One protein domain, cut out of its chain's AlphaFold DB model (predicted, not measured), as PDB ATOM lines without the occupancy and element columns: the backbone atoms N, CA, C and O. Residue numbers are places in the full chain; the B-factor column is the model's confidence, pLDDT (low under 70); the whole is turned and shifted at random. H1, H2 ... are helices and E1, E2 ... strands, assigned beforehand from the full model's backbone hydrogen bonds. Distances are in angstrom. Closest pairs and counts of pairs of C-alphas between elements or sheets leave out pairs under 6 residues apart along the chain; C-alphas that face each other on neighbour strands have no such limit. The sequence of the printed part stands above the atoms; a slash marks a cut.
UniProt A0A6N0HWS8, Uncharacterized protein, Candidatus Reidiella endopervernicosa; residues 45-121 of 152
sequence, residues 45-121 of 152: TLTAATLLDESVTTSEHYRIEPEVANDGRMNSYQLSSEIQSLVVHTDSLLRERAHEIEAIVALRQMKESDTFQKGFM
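This is residues 45 to 121 of the 152 residues of an uncharacterized protein of Candidatus Reidiella endopervernicosa (UniProt A0A6N0HWS8). A small branched sheet of five strands, E1 to E5, has one long helix, H3, packed along E4; H3 runs on past the sheet as an arm that makes the length, and residues 112 to 119 stick out at its far end, with H4 crosswise there. The short H1 and H2 graze the sheet. The printed part has 77 residues with four named helices and five named strands, in the order E1 H1 H2 E2 E3 E4 E5 H3 H4; the neighbour strands are antiparallel and the class is mixed. The whole is loose, with a radius of gyration of the C-alphas of 15.4 A and spans of 52 by 19 by 17 A.

Find C-alpha 45 at (155.248, 214.568, 111.463), where E1, residues 45 to 47, begins. H1, residues 48 to 51, H2, 54 to 57, E2, 62 to 64, and E3, 67 to 70, follow. E4, 75 to 81, is 19.3 A long and E5, 85 to 89, 13.2 A. From C-alpha 91 at (151.338, 202.548, 103.782) H3, residues 91 to 111, runs 30.3 A to C-alpha 111; H4, residues 114 to 121, ends at C-alpha 121 at (155.350, 163.633, 112.845).

Look at E3 beside E1: N 46 and O 68 are 2.8 A apart, within hydrogen-bond range. E3, E4 and E5 form a meander of two hairpins, each strand the antiparallel neighbour of the one before, with N 76 and O 69 at 2.7 A and N 77 and O 88 at 2.8 A. E2 and E3 lie on one side of E4, E5 on the other; N 63 and O 80 are 2.8 A apart. H3 is on the sheet, over E4, at a height of 10.8 A, and runs along the strands, at 3 degrees to E4 on the local plane; Asn 75 and Asp 91 have their closest C-alphas, 6.9 A apart. H1 only grazes the sheet; H2 is only just on it, with 5 pairs of C-alphas within 10 A, and only grazes it. H4 is close to H3 but not clearly touching, about perpendicular at 90 degrees, the closest C-alphas, of Lys 111 and Gln 117, 6.7 A apart. In H3 and H4 every O i to N i+4 pair is within hydrogen-bond range; H1 and H2 are too short for such a pair.

The C-alphas farthest apart, of Gly 72 and Lys 118, are 52.6 A apart. The printed part has no cut, its links are tight, and no printed residue is under 70 in pLDDT.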
ATOM      1  N   THR A  45     155.951 215.552 110.633       95.81
ATOM      2  CA  THR A  45     155.248 214.568 111.463       95.81
ATOM      3  C   THR A  45     153.761 214.566 111.120       95.81
ATOM      4  O   THR A  45     153.081 215.584 111.237       95.81
ATOM      5  N   LEU A  46     153.260 213.408 110.704       96.00
ATOM      6  CA  LEU A  46     151.855 213.114 110.436       96.00
ATOM      7  C   LEU A  46     151.289 212.186 111.521       96.00
ATOM      8  O   LEU A  46     152.019 211.692 112.383       96.00
ATOM      9  N   THR A  47     149.981 211.928 111.471       97.12
ATOM     10  CA  THR A  47     149.294 211.036 112.416       97.12
ATOM     11  C   THR A  47     148.814 209.767 111.721       97.12
ATOM     12  O   THR A  47     148.048 209.844 110.760       97.12
ATOM     13  N   ALA A  48     149.182 208.595 112.239       96.31
ATOM     14  CA  ALA A  48     148.845 207.295 111.649       96.31
ATOM     15  C   ALA A  48     147.334 207.110 111.422       96.31
ATOM     16  O   ALA A  48     146.921 206.686 110.346       96.31
ATOM     17  N   ALA A  49     146.501 207.525 112.381       95.44
ATOM     18  CA  ALA A  49     145.040 207.436 112.289       95.44
ATOM     19  C   ALA A  49     144.420 208.292 111.167       95.44
ATOM     20  O   ALA A  49     143.276 208.074 110.789       95.44
ATOM     21  N   THR A  50     145.155 209.276 110.636       95.88
ATOM     22  CA  THR A  50     144.697 210.091 109.494       95.88
ATOM     23  C   THR A  50     145.087 209.492 108.144       95.88
ATOM     24  O   THR A  50     144.542 209.894 107.120       95.88
ATOM     25  N   LEU A  51     146.034 208.549 108.142       95.50
ATOM     26  CA  LEU A  51     146.616 207.940 106.944       95.50
ATOM     27  C   LEU A  51     146.106 206.515 106.703       95.50
ATOM     28  O   LEU A  51     146.101 206.041 105.569       95.50
ATOM     29  N   LEU A  52     145.713 205.819 107.770       96.31
ATOM     30  CA  LEU A  52     145.418 204.392 107.764       96.31
ATOM     31  C   LEU A  52     143.972 204.122 108.179       96.31
ATOM     32  O   LEU A  52     143.433 204.790 109.060       96.31
ATOM     33  N   ASP A  53     143.389 203.079 107.592       94.75
ATOM     34  CA  ASP A  53     142.084 202.563 107.997       94.75
ATOM     35  C   ASP A  53     142.125 201.981 109.420       94.75
ATOM     36  O   ASP A  53     143.147 201.463 109.885       94.75
ATOM     37  N   GLU A  54     140.978 202.005 110.102       93.75
ATOM     38  CA  GLU A  54     140.828 201.481 111.468       93.75
ATOM     39  C   GLU A  54     141.189 199.990 111.579       93.75
ATOM     40  O   GLU A  54     141.747 199.555 112.586       93.75
ATOM     41  N   SER A  55     140.956 199.223 110.509       92.06
ATOM     42  CA  SER A  55     141.301 197.798 110.420       92.06
ATOM     43  C   SER A  55     142.804 197.511 110.484       92.06
ATOM     44  O   SER A  55     143.191 196.372 110.729       92.06
ATOM     45  N   VAL A  56     143.648 198.517 110.244       94.12
ATOM     46  CA  VAL A  56     145.114 198.407 110.299       94.12
ATOM     47  C   VAL A  56     145.659 199.044 111.572       94.12
ATOM     48  O   VAL A  56     146.704 198.644 112.066       94.12
ATOM     49  N   THR A  57     144.994 200.060 112.122       94.25
ATOM     50  CA  THR A  57     145.472 200.739 113.339       94.25
ATOM     51  C   THR A  57     145.067 200.024 114.623       94.25
ATOM     52  O   THR A  57     145.705 200.234 115.655       94.25
ATOM     53  N   THR A  58     144.057 199.153 114.560       93.88
ATOM     54  CA  THR A  58     143.540 198.399 115.706       93.88
ATOM     55  C   THR A  58     143.889 196.917 115.573       93.88
ATOM     56  O   THR A  58     143.303 196.212 114.757       93.88
ATOM     57  N   SER A  59     144.828 196.432 116.387       95.31
ATOM     58  CA  SER A  59     145.171 195.006 116.498       95.31
ATOM     59  C   SER A  59     145.601 194.665 117.929       95.31
ATOM     60  O   SER A  59     146.100 195.519 118.663       95.31
ATOM     61  N   GLU A  60     145.407 193.406 118.321       96.31
ATOM     62  CA  GLU A  60     145.931 192.836 119.569       96.31
ATOM     63  C   GLU A  60     147.366 192.297 119.414       96.31
ATOM     64  O   GLU A  60     148.037 192.018 120.406       96.31
ATOM     65  N   HIS A  61     147.852 192.143 118.179       97.25
ATOM     66  CA  HIS A  61     149.096 191.433 117.862       97.25
ATOM     67  C   HIS A  61     150.247 192.349 117.443       97.25
ATOM     68  O   HIS A  61     151.409 191.931 117.450       97.25
ATOM     69  N   TYR A  62     149.952 193.601 117.102       97.69
ATOM     70  CA  TYR A  62     150.957 194.614 116.808       97.69
ATOM     71  C   TYR A  62     150.487 196.013 117.201       97.69
ATOM     72  O   TYR A  62     149.306 196.276 117.411       97.69
ATOM     73  N   ARG A  63     151.446 196.935 117.267       98.06
ATOM     74  CA  ARG A  63     151.251 198.349 117.564       98.06
ATOM     75  C   ARG A  63     151.977 199.203 116.536       98.06
ATOM     76  O   ARG A  63     153.158 198.982 116.262       98.06
ATOM     77  N   ILE A  64     151.269 200.202 116.018       98.06
ATOM     78  CA  ILE A  64     151.817 201.260 115.166       98.06
ATOM     79  C   ILE A  64     151.903 202.528 116.011       98.06
ATOM     80  O   ILE A  64     150.921 202.907 116.654       98.06
ATOM     81  N   GLU A  65     153.064 203.179 116.032       97.75
ATOM     82  CA  GLU A  65     153.184 204.445 116.754       97.75
ATOM     83  C   GLU A  65     152.336 205.551 116.098       97.75
ATOM     84  O   GLU A  65     152.246 205.608 114.867       97.75
ATOM     85  N   PRO A  66     151.703 206.443 116.888       97.12
ATOM     86  CA  PRO A  66     150.807 207.462 116.343       97.12
ATOM     87  C   PRO A  66     151.512 208.462 115.428       97.12
ATOM     88  O   PRO A  66     150.896 208.971 114.491       97.12
ATOM     89  N   GLU A  67     152.778 208.762 115.719       97.38
ATOM     90  CA  GLU A  67     153.595 209.700 114.958       97.38
ATOM     91  C   GLU A  67     154.235 209.013 113.753       97.38
ATOM     92  O   GLU A  67     154.915 207.990 113.873       97.38
ATOM     93  N   VAL A  68     154.038 209.614 112.584       97.38
ATOM     94  CA  VAL A  68     154.522 209.102 111.302       97.38
ATOM     95  C   VAL A  68     155.433 210.143 110.682       97.38
ATOM     96  O   VAL A  68     154.999 211.258 110.403       97.38
ATOM     97  N   ALA A  69     156.692 209.792 110.448       96.50
ATOM     98  CA  ALA A  69     157.613 210.692 109.769       96.50
ATOM     99  C   ALA A  69     157.355 210.656 108.258       96.50
ATOM    100  O   ALA A  69     157.271 209.579 107.672       96.50
ATOM    101  N   ASN A  70     157.265 211.815 107.616       94.81
ATOM    102  CA  ASN A  70     157.178 211.948 106.168       94.81
ATOM    103  C   ASN A  70     158.354 212.788 105.664       94.81
ATOM    104  O   ASN A  70     158.536 213.928 106.085       94.81
ATOM    105  N   ASP A  71     159.158 212.224 104.768       90.19
ATOM    106  CA  ASP A  71     160.363 212.856 104.212       90.19
ATOM    107  C   ASP A  71     160.093 213.681 102.937       90.19
ATOM    108  O   ASP A  71     161.008 213.968 102.169       90.19
ATOM    109  N   GLY A  72     158.830 214.017 102.665       90.19
ATOM    110  CA  GLY A  72     158.382 214.644 101.420       90.19
ATOM    111  C   GLY A  72     158.113 213.651 100.283       90.19
ATOM    112  O   GLY A  72     157.556 214.035  99.253       90.19
ATOM    113  N   ARG A  73     158.455 212.366 100.451       89.00
ATOM    114  CA  ARG A  73     158.196 211.297  99.472       89.00
ATOM    115  C   ARG A  73     157.353 210.166 100.037       89.00
ATOM    116  O   ARG A  73     156.453 209.688  99.349       89.00
ATOM    117  N   MET A  74     157.669 209.690 101.235       94.25
ATOM    118  CA  MET A  74     157.047 208.510 101.821       94.25
ATOM    119  C   MET A  74     156.854 208.638 103.328       94.25
ATOM    120  O   MET A  74     157.648 209.247 104.041       94.25
ATOM    121  N   ASN A  75     155.797 207.989 103.805       96.56
ATOM    122  CA  ASN A  75     155.544 207.803 105.224       96.56
ATOM    123  C   ASN A  75     156.470 206.719 105.786       96.56
ATOM    124  O   ASN A  75     156.664 205.677 105.155       96.56
ATOM    125  N   SER A  76     157.006 206.957 106.975       97.44
ATOM    126  CA  SER A  76     157.816 206.026 107.750       97.44
ATOM    127  C   SER A  76     157.137 205.768 109.089       97.44
ATOM    128  O   SER A  76     156.957 206.680 109.899       97.44
ATOM    129  N   TYR A  77     156.758 204.514 109.304       98.12
ATOM    130  CA  TYR A  77     156.000 204.043 110.456       98.12
ATOM    131  C   TYR A  77     156.886 203.220 111.373       98.12
ATOM    132  O   TYR A  77     157.698 202.427 110.901       98.12
ATOM    133  N   GLN A  78     156.681 203.341 112.680       98.06
ATOM    134  CA  GLN A  78     157.252 202.411 113.649       98.06
ATOM    135  C   GLN A  78     156.210 201.338 113.964       98.06
ATOM    136  O   GLN A  78     155.161 201.643 114.532       98.06
ATOM    137  N   LEU A  79     156.495 200.100 113.559       98.19
ATOM    138  CA  LEU A  79     155.666 198.923 113.806       98.19
ATOM    139  C   LEU A  79     156.361 198.031 114.834       98.19
ATOM    140  O   LEU A  79     157.538 197.703 114.679       98.19
ATOM    141  N   SER A  80     155.632 197.603 115.859       98.06
ATOM    142  CA  SER A  80     156.134 196.699 116.896       98.06
ATOM    143  C   SER A  80     155.159 195.557 117.164       98.06
ATOM    144  O   SER A  80     153.948 195.729 117.090       98.06
ATOM    145  N   SER A  81     155.693 194.376 117.453       97.38
ATOM    146  CA  SER A  81     154.955 193.167 117.834       97.38
ATOM    147  C   SER A  81     155.883 192.255 118.636       97.38
ATOM    148  O   SER A  81     157.097 192.459 118.650       97.38
ATOM    149  N   GLU A  82     155.349 191.194 119.238       96.50
ATOM    150  CA  GLU A  82     156.188 190.159 119.865       96.50
ATOM    151  C   GLU A  82     157.044 189.377 118.853       96.50
ATOM    152  O   GLU A  82     158.013 188.715 119.222       96.50
ATOM    153  N   ILE A  83     156.680 189.417 117.567       94.19
ATOM    154  CA  ILE A  83     157.385 188.709 116.494       94.19
ATOM    155  C   ILE A  83     158.576 189.534 116.006       94.19
ATOM    156  O   ILE A  83     159.660 188.989 115.801       94.19
ATOM    157  N   GLN A  84     158.361 190.830 115.787       91.88
ATOM    158  CA  GLN A  84     159.347 191.750 115.232       91.88
ATOM    159  C   GLN A  84     158.978 193.214 115.497       91.88
ATOM    160  O   GLN A  84     157.797 193.566 115.568       91.88
ATOM    161  N   SER A  85     160.002 194.067 115.543       96.81
ATOM    162  CA  SER A  85     159.879 195.527 115.534       96.81
ATOM    163  C   SER A  85     160.692 196.095 114.381       96.81
ATOM    164  O   SER A  85     161.838 195.696 114.173       96.81
ATOM    165  N   LEU A  86     160.097 197.002 113.615       96.19
ATOM    166  CA  LEU A  86     160.664 197.475 112.360       96.19
ATOM    167  C   LEU A  86     160.142 198.862 111.984       96.19
ATOM    168  O   LEU A  86     159.036 199.261 112.354       96.19
ATOM    169  N   VAL A  87     160.950 199.584 111.211       97.75
ATOM    170  CA  VAL A  87     160.525 200.814 110.543       97.75
ATOM    171  C   VAL A  87     160.005 200.437 109.160       97.75
ATOM    172  O   VAL A  87     160.741 199.848 108.367       97.75
ATOM    173  N   VAL A  88     158.739 200.743 108.873       97.62
ATOM    174  CA  VAL A  88     158.132 200.492 107.561       97.62
ATOM    175  C   VAL A  88     158.066 201.767 106.758       97.62
ATOM    176  O   VAL A  88     157.513 202.762 107.215       97.62
ATOM    177  N   HIS A  89     158.529 201.698 105.519       96.50
ATOM    178  CA  HIS A  89     158.345 202.764 104.552       96.50
ATOM    179  C   HIS A  89     157.141 202.449 103.663       96.50
ATOM    180  O   HIS A  89     157.084 201.369 103.079       96.50
ATOM    181  N   THR A  90     156.226 203.409 103.515       96.31
ATOM    182  CA  THR A  90     154.946 203.343 102.780       96.31
ATOM    183  C   THR A  90     153.798 202.599 103.471       96.31
ATOM    184  O   THR A  90     153.979 201.600 104.164       96.31
ATOM    185  N   ASP A  91     152.580 203.069 103.201       96.25
ATOM    186  CA  ASP A  91     151.338 202.548 103.782       96.25
ATOM    187  C   ASP A  91     151.011 201.131 103.284       96.25
ATOM    188  O   ASP A  91     150.480 200.306 104.025       96.25
ATOM    189  N   SER A  92     151.328 200.821 102.021       96.06
ATOM    190  CA  SER A  92     151.083 199.495 101.441       96.06
ATOM    191  C   SER A  92     151.956 198.426 102.079       96.06
ATOM    192  O   SER A  92     151.451 197.361 102.426       96.06
ATOM    193  N   LEU A  93     153.244 198.724 102.275       97.25
ATOM    194  CA  LEU A  93     154.151 197.794 102.936       97.25
ATOM    195  C   LEU A  93     153.760 197.619 104.406       97.25
ATOM    196  O   LEU A  93     153.854 196.516 104.931       97.25
ATOM    197  N   LEU A  94     153.270 198.674 105.066       97.75
ATOM    198  CA  LEU A  94     152.793 198.573 106.446       97.75
ATOM    199  C   LEU A  94     151.623 197.594 106.561       97.75
ATOM    200  O   LEU A  94     151.642 196.732 107.435       97.75
ATOM    201  N   ARG A  95     150.648 197.677 105.646       97.00
ATOM    202  CA  ARG A  95     149.524 196.729 105.585       97.00
ATOM    203  C   ARG A  95     149.979 195.293 105.353       97.00
ATOM    204  O   ARG A  95     149.452 194.380 105.978       97.00
ATOM    205  N   GLU A  96     150.967 195.092 104.486       97.50
ATOM    206  CA  GLU A  96     151.536 193.766 104.241       97.50
ATOM    207  C   GLU A  96     152.201 193.199 105.502       97.50
ATOM    208  O   GLU A  96     151.930 192.060 105.876       97.50
ATOM    209  N   ARG A  97     153.000 194.005 106.214       97.25
ATOM    210  CA  ARG A  97     153.646 193.580 107.468       97.25
ATOM    211  C   ARG A  97     152.649 193.313 108.587       97.25
ATOM    212  O   ARG A  97     152.827 192.348 109.324       97.25
ATOM    213  N   ALA A  98     151.598 194.121 108.695       96.62
ATOM    214  CA  ALA A  98     150.497 193.871 109.616       96.62
ATOM    215  C   ALA A  98     149.827 192.518 109.325       96.62
ATOM    216  O   ALA A  98     149.703 191.682 110.215       96.62
ATOM    217  N   HIS A  99     149.480 192.253 108.061       96.56
ATOM    218  CA  HIS A  99     148.878 190.983 107.655       96.56
ATOM    219  C   HIS A  99     149.819 189.781 107.868       96.56
ATOM    220  O   HIS A  99     149.375 188.701 108.253       96.56
ATOM    221  N   GLU A 100     151.122 189.949 107.638       97.06
ATOM    222  CA  GLU A 100     152.133 188.920 107.905       97.06
ATOM    223  C   GLU A 100     152.183 188.545 109.394       97.06
ATOM    224  O   GLU A 100     152.202 187.361 109.727       97.06
ATOM    225  N   ILE A 101     152.159 189.537 110.289       97.44
ATOM    226  CA  ILE A 101     152.138 189.314 111.740       97.44
ATOM    227  C   ILE A 101     150.906 188.496 112.141       97.44
ATOM    228  O   ILE A 101     151.054 187.467 112.802       97.44
ATOM    229  N   GLU A 102     149.720 188.896 111.681       96.19
ATOM    230  CA  GLU A 102     148.459 188.185 111.931       96.19
ATOM    231  C   GLU A 102     148.510 186.734 111.428       96.19
ATOM    232  O   GLU A 102     148.170 185.787 112.143       96.19
ATOM    233  N   ALA A 103     149.025 186.529 110.212       96.19
ATOM    234  CA  ALA A 103     149.189 185.199 109.642       96.19
ATOM    235  C   ALA A 103     150.144 184.331 110.475       96.19
ATOM    236  O   ALA A 103     149.858 183.160 110.726       96.19
ATOM    237  N   ILE A 104     151.266 184.884 110.947       96.31
ATOM    238  CA  ILE A 104     152.212 184.147 111.794       96.31
ATOM    239  C   ILE A 104     151.582 183.801 113.147       96.31
ATOM    240  O   ILE A 104     151.805 182.694 113.641       96.31
ATOM    241  N   VAL A 105     150.791 184.696 113.743       94.69
ATOM    242  CA  VAL A 105     150.053 184.404 114.983       94.69
ATOM    243  C   VAL A 105     149.087 183.240 114.771       94.69
ATOM    244  O   VAL A 105     149.145 182.262 115.519       94.69
ATOM    245  N   ALA A 106     148.273 183.282 113.715       92.69
ATOM    246  CA  ALA A 106     147.348 182.200 113.387       92.69
ATOM    247  C   ALA A 106     148.084 180.867 113.153       92.69
ATOM    248  O   ALA A 106     147.694 179.825 113.686       92.69
ATOM    249  N   LEU A 107     149.207 180.891 112.427       91.56
ATOM    250  CA  LEU A 107     150.042 179.706 112.205       91.56
ATOM    251  C   LEU A 107     150.621 179.147 113.512       91.56
ATOM    252  O   LEU A 107     150.685 177.926 113.681       91.56
ATOM    253  N   ARG A 108     151.034 180.008 114.450       90.19
ATOM    254  CA  ARG A 108     151.530 179.581 115.770       90.19
ATOM    255  C   ARG A 108     150.429 178.910 116.587       90.19
ATOM    256  O   ARG A 108     150.671 177.829 117.113       90.19
ATOM    257  N   GLN A 109     149.226 179.476 116.605       88.06
ATOM    258  CA  GLN A 109     148.071 178.877 117.283       88.06
ATOM    259  C   GLN A 109     147.696 177.514 116.676       88.06
ATOM    260  O   GLN A 109     147.439 176.552 117.394       88.06
ATOM    261  N   MET A 110     147.732 177.380 115.346       82.62
ATOM    262  CA  MET A 110     147.463 176.102 114.675       82.62
ATOM    263  C   MET A 110     148.537 175.042 114.955       82.62
ATOM    264  O   MET A 110     148.208 173.858 115.075       82.62
ATOM    265  N   LYS A 111     149.811 175.440 115.077       76.56
ATOM    266  CA  LYS A 111     150.922 174.533 115.414       76.56
ATOM    267  C   LYS A 111     150.749 173.885 116.791       76.56
ATOM    268  O   LYS A 111     151.227 172.770 117.006       76.56
ATOM    269  N   GLU A 112     150.071 174.558 117.710       71.19
ATOM    270  CA  GLU A 112     149.755 174.012 119.032       71.19
ATOM    271  C   GLU A 112     148.664 172.932 118.987       71.19
ATOM    272  O   GLU A 112     148.479 172.215 119.966       71.19
ATOM    273  N   SER A 113     147.982 172.742 117.851       78.62
ATOM    274  CA  SER A 113     146.990 171.677 117.715       78.62
ATOM    275  C   SER A 113     147.628 170.287 117.596       78.62
ATOM    276  O   SER A 113     148.547 170.053 116.803       78.62
ATOM    277  N   ASP A 114     147.054 169.321 118.314       72.94
ATOM    278  CA  ASP A 114     147.419 167.902 118.229       72.94
ATOM    279  C   ASP A 114     147.399 167.374 116.790       72.94
ATOM    280  O   ASP A 114     148.221 166.538 116.417       72.94
ATOM    281  N   THR A 115     146.452 167.838 115.971       82.44
ATOM    282  CA  THR A 115     146.300 167.395 114.580       82.44
ATOM    283  C   THR A 115     147.485 167.831 113.724       82.44
ATOM    284  O   THR A 115     148.001 167.027 112.949       82.44
ATOM    285  N   PHE A 116     147.958 169.071 113.891       80.25
ATOM    286  CA  PHE A 116     149.144 169.554 113.187       80.25
ATOM    287  C   PHE A 116     150.398 168.794 113.630       80.25
ATOM    288  O   PHE A 116     151.167 168.340 112.786       80.25
ATOM    289  N   GLN A 117     150.581 168.589 114.939       81.00
ATOM    290  CA  GLN A 117     151.729 167.843 115.466       81.00
ATOM    291  C   GLN A 117     151.750 166.393 114.974       81.00
ATOM    292  O   GLN A 117     152.779 165.922 114.492       81.00
ATOM    293  N   LYS A 118     150.610 165.693 115.039       83.31
ATOM    294  CA  LYS A 118     150.479 164.314 114.544       83.31
ATOM    295  C   LYS A 118     150.741 164.231 113.043       83.31
ATOM    296  O   LYS A 118     151.481 163.353 112.613       83.31
ATOM    297  N   GLY A 119     150.183 165.154 112.258       84.81
ATOM    298  CA  GLY A 119     150.416 165.221 110.814       84.81
ATOM    299  C   GLY A 119     151.882 165.489 110.463       84.81
ATOM    300  O   GLY A 119     152.435 164.821 109.594       84.81
ATOM    301  N   PHE A 120     152.533 166.412 111.175       86.62
ATOM    302  CA  PHE A 120     153.953 166.714 110.997       86.62
ATOM    303  C   PHE A 120     154.848 165.514 111.334       86.62
ATOM    304  O   PHE A 120     155.725 165.170 110.543       86.62
ATOM    305  N   MET A 121     154.606 164.842 112.467       84.75
ATOM    306  CA  MET A 121     155.350 163.633 112.845       84.75
ATOM    307  C   MET A 121     155.155 162.511 111.825       84.75
ATOM    308  O   MET A 121     156.133 161.932 111.357       84.75
TER     309      MET A 121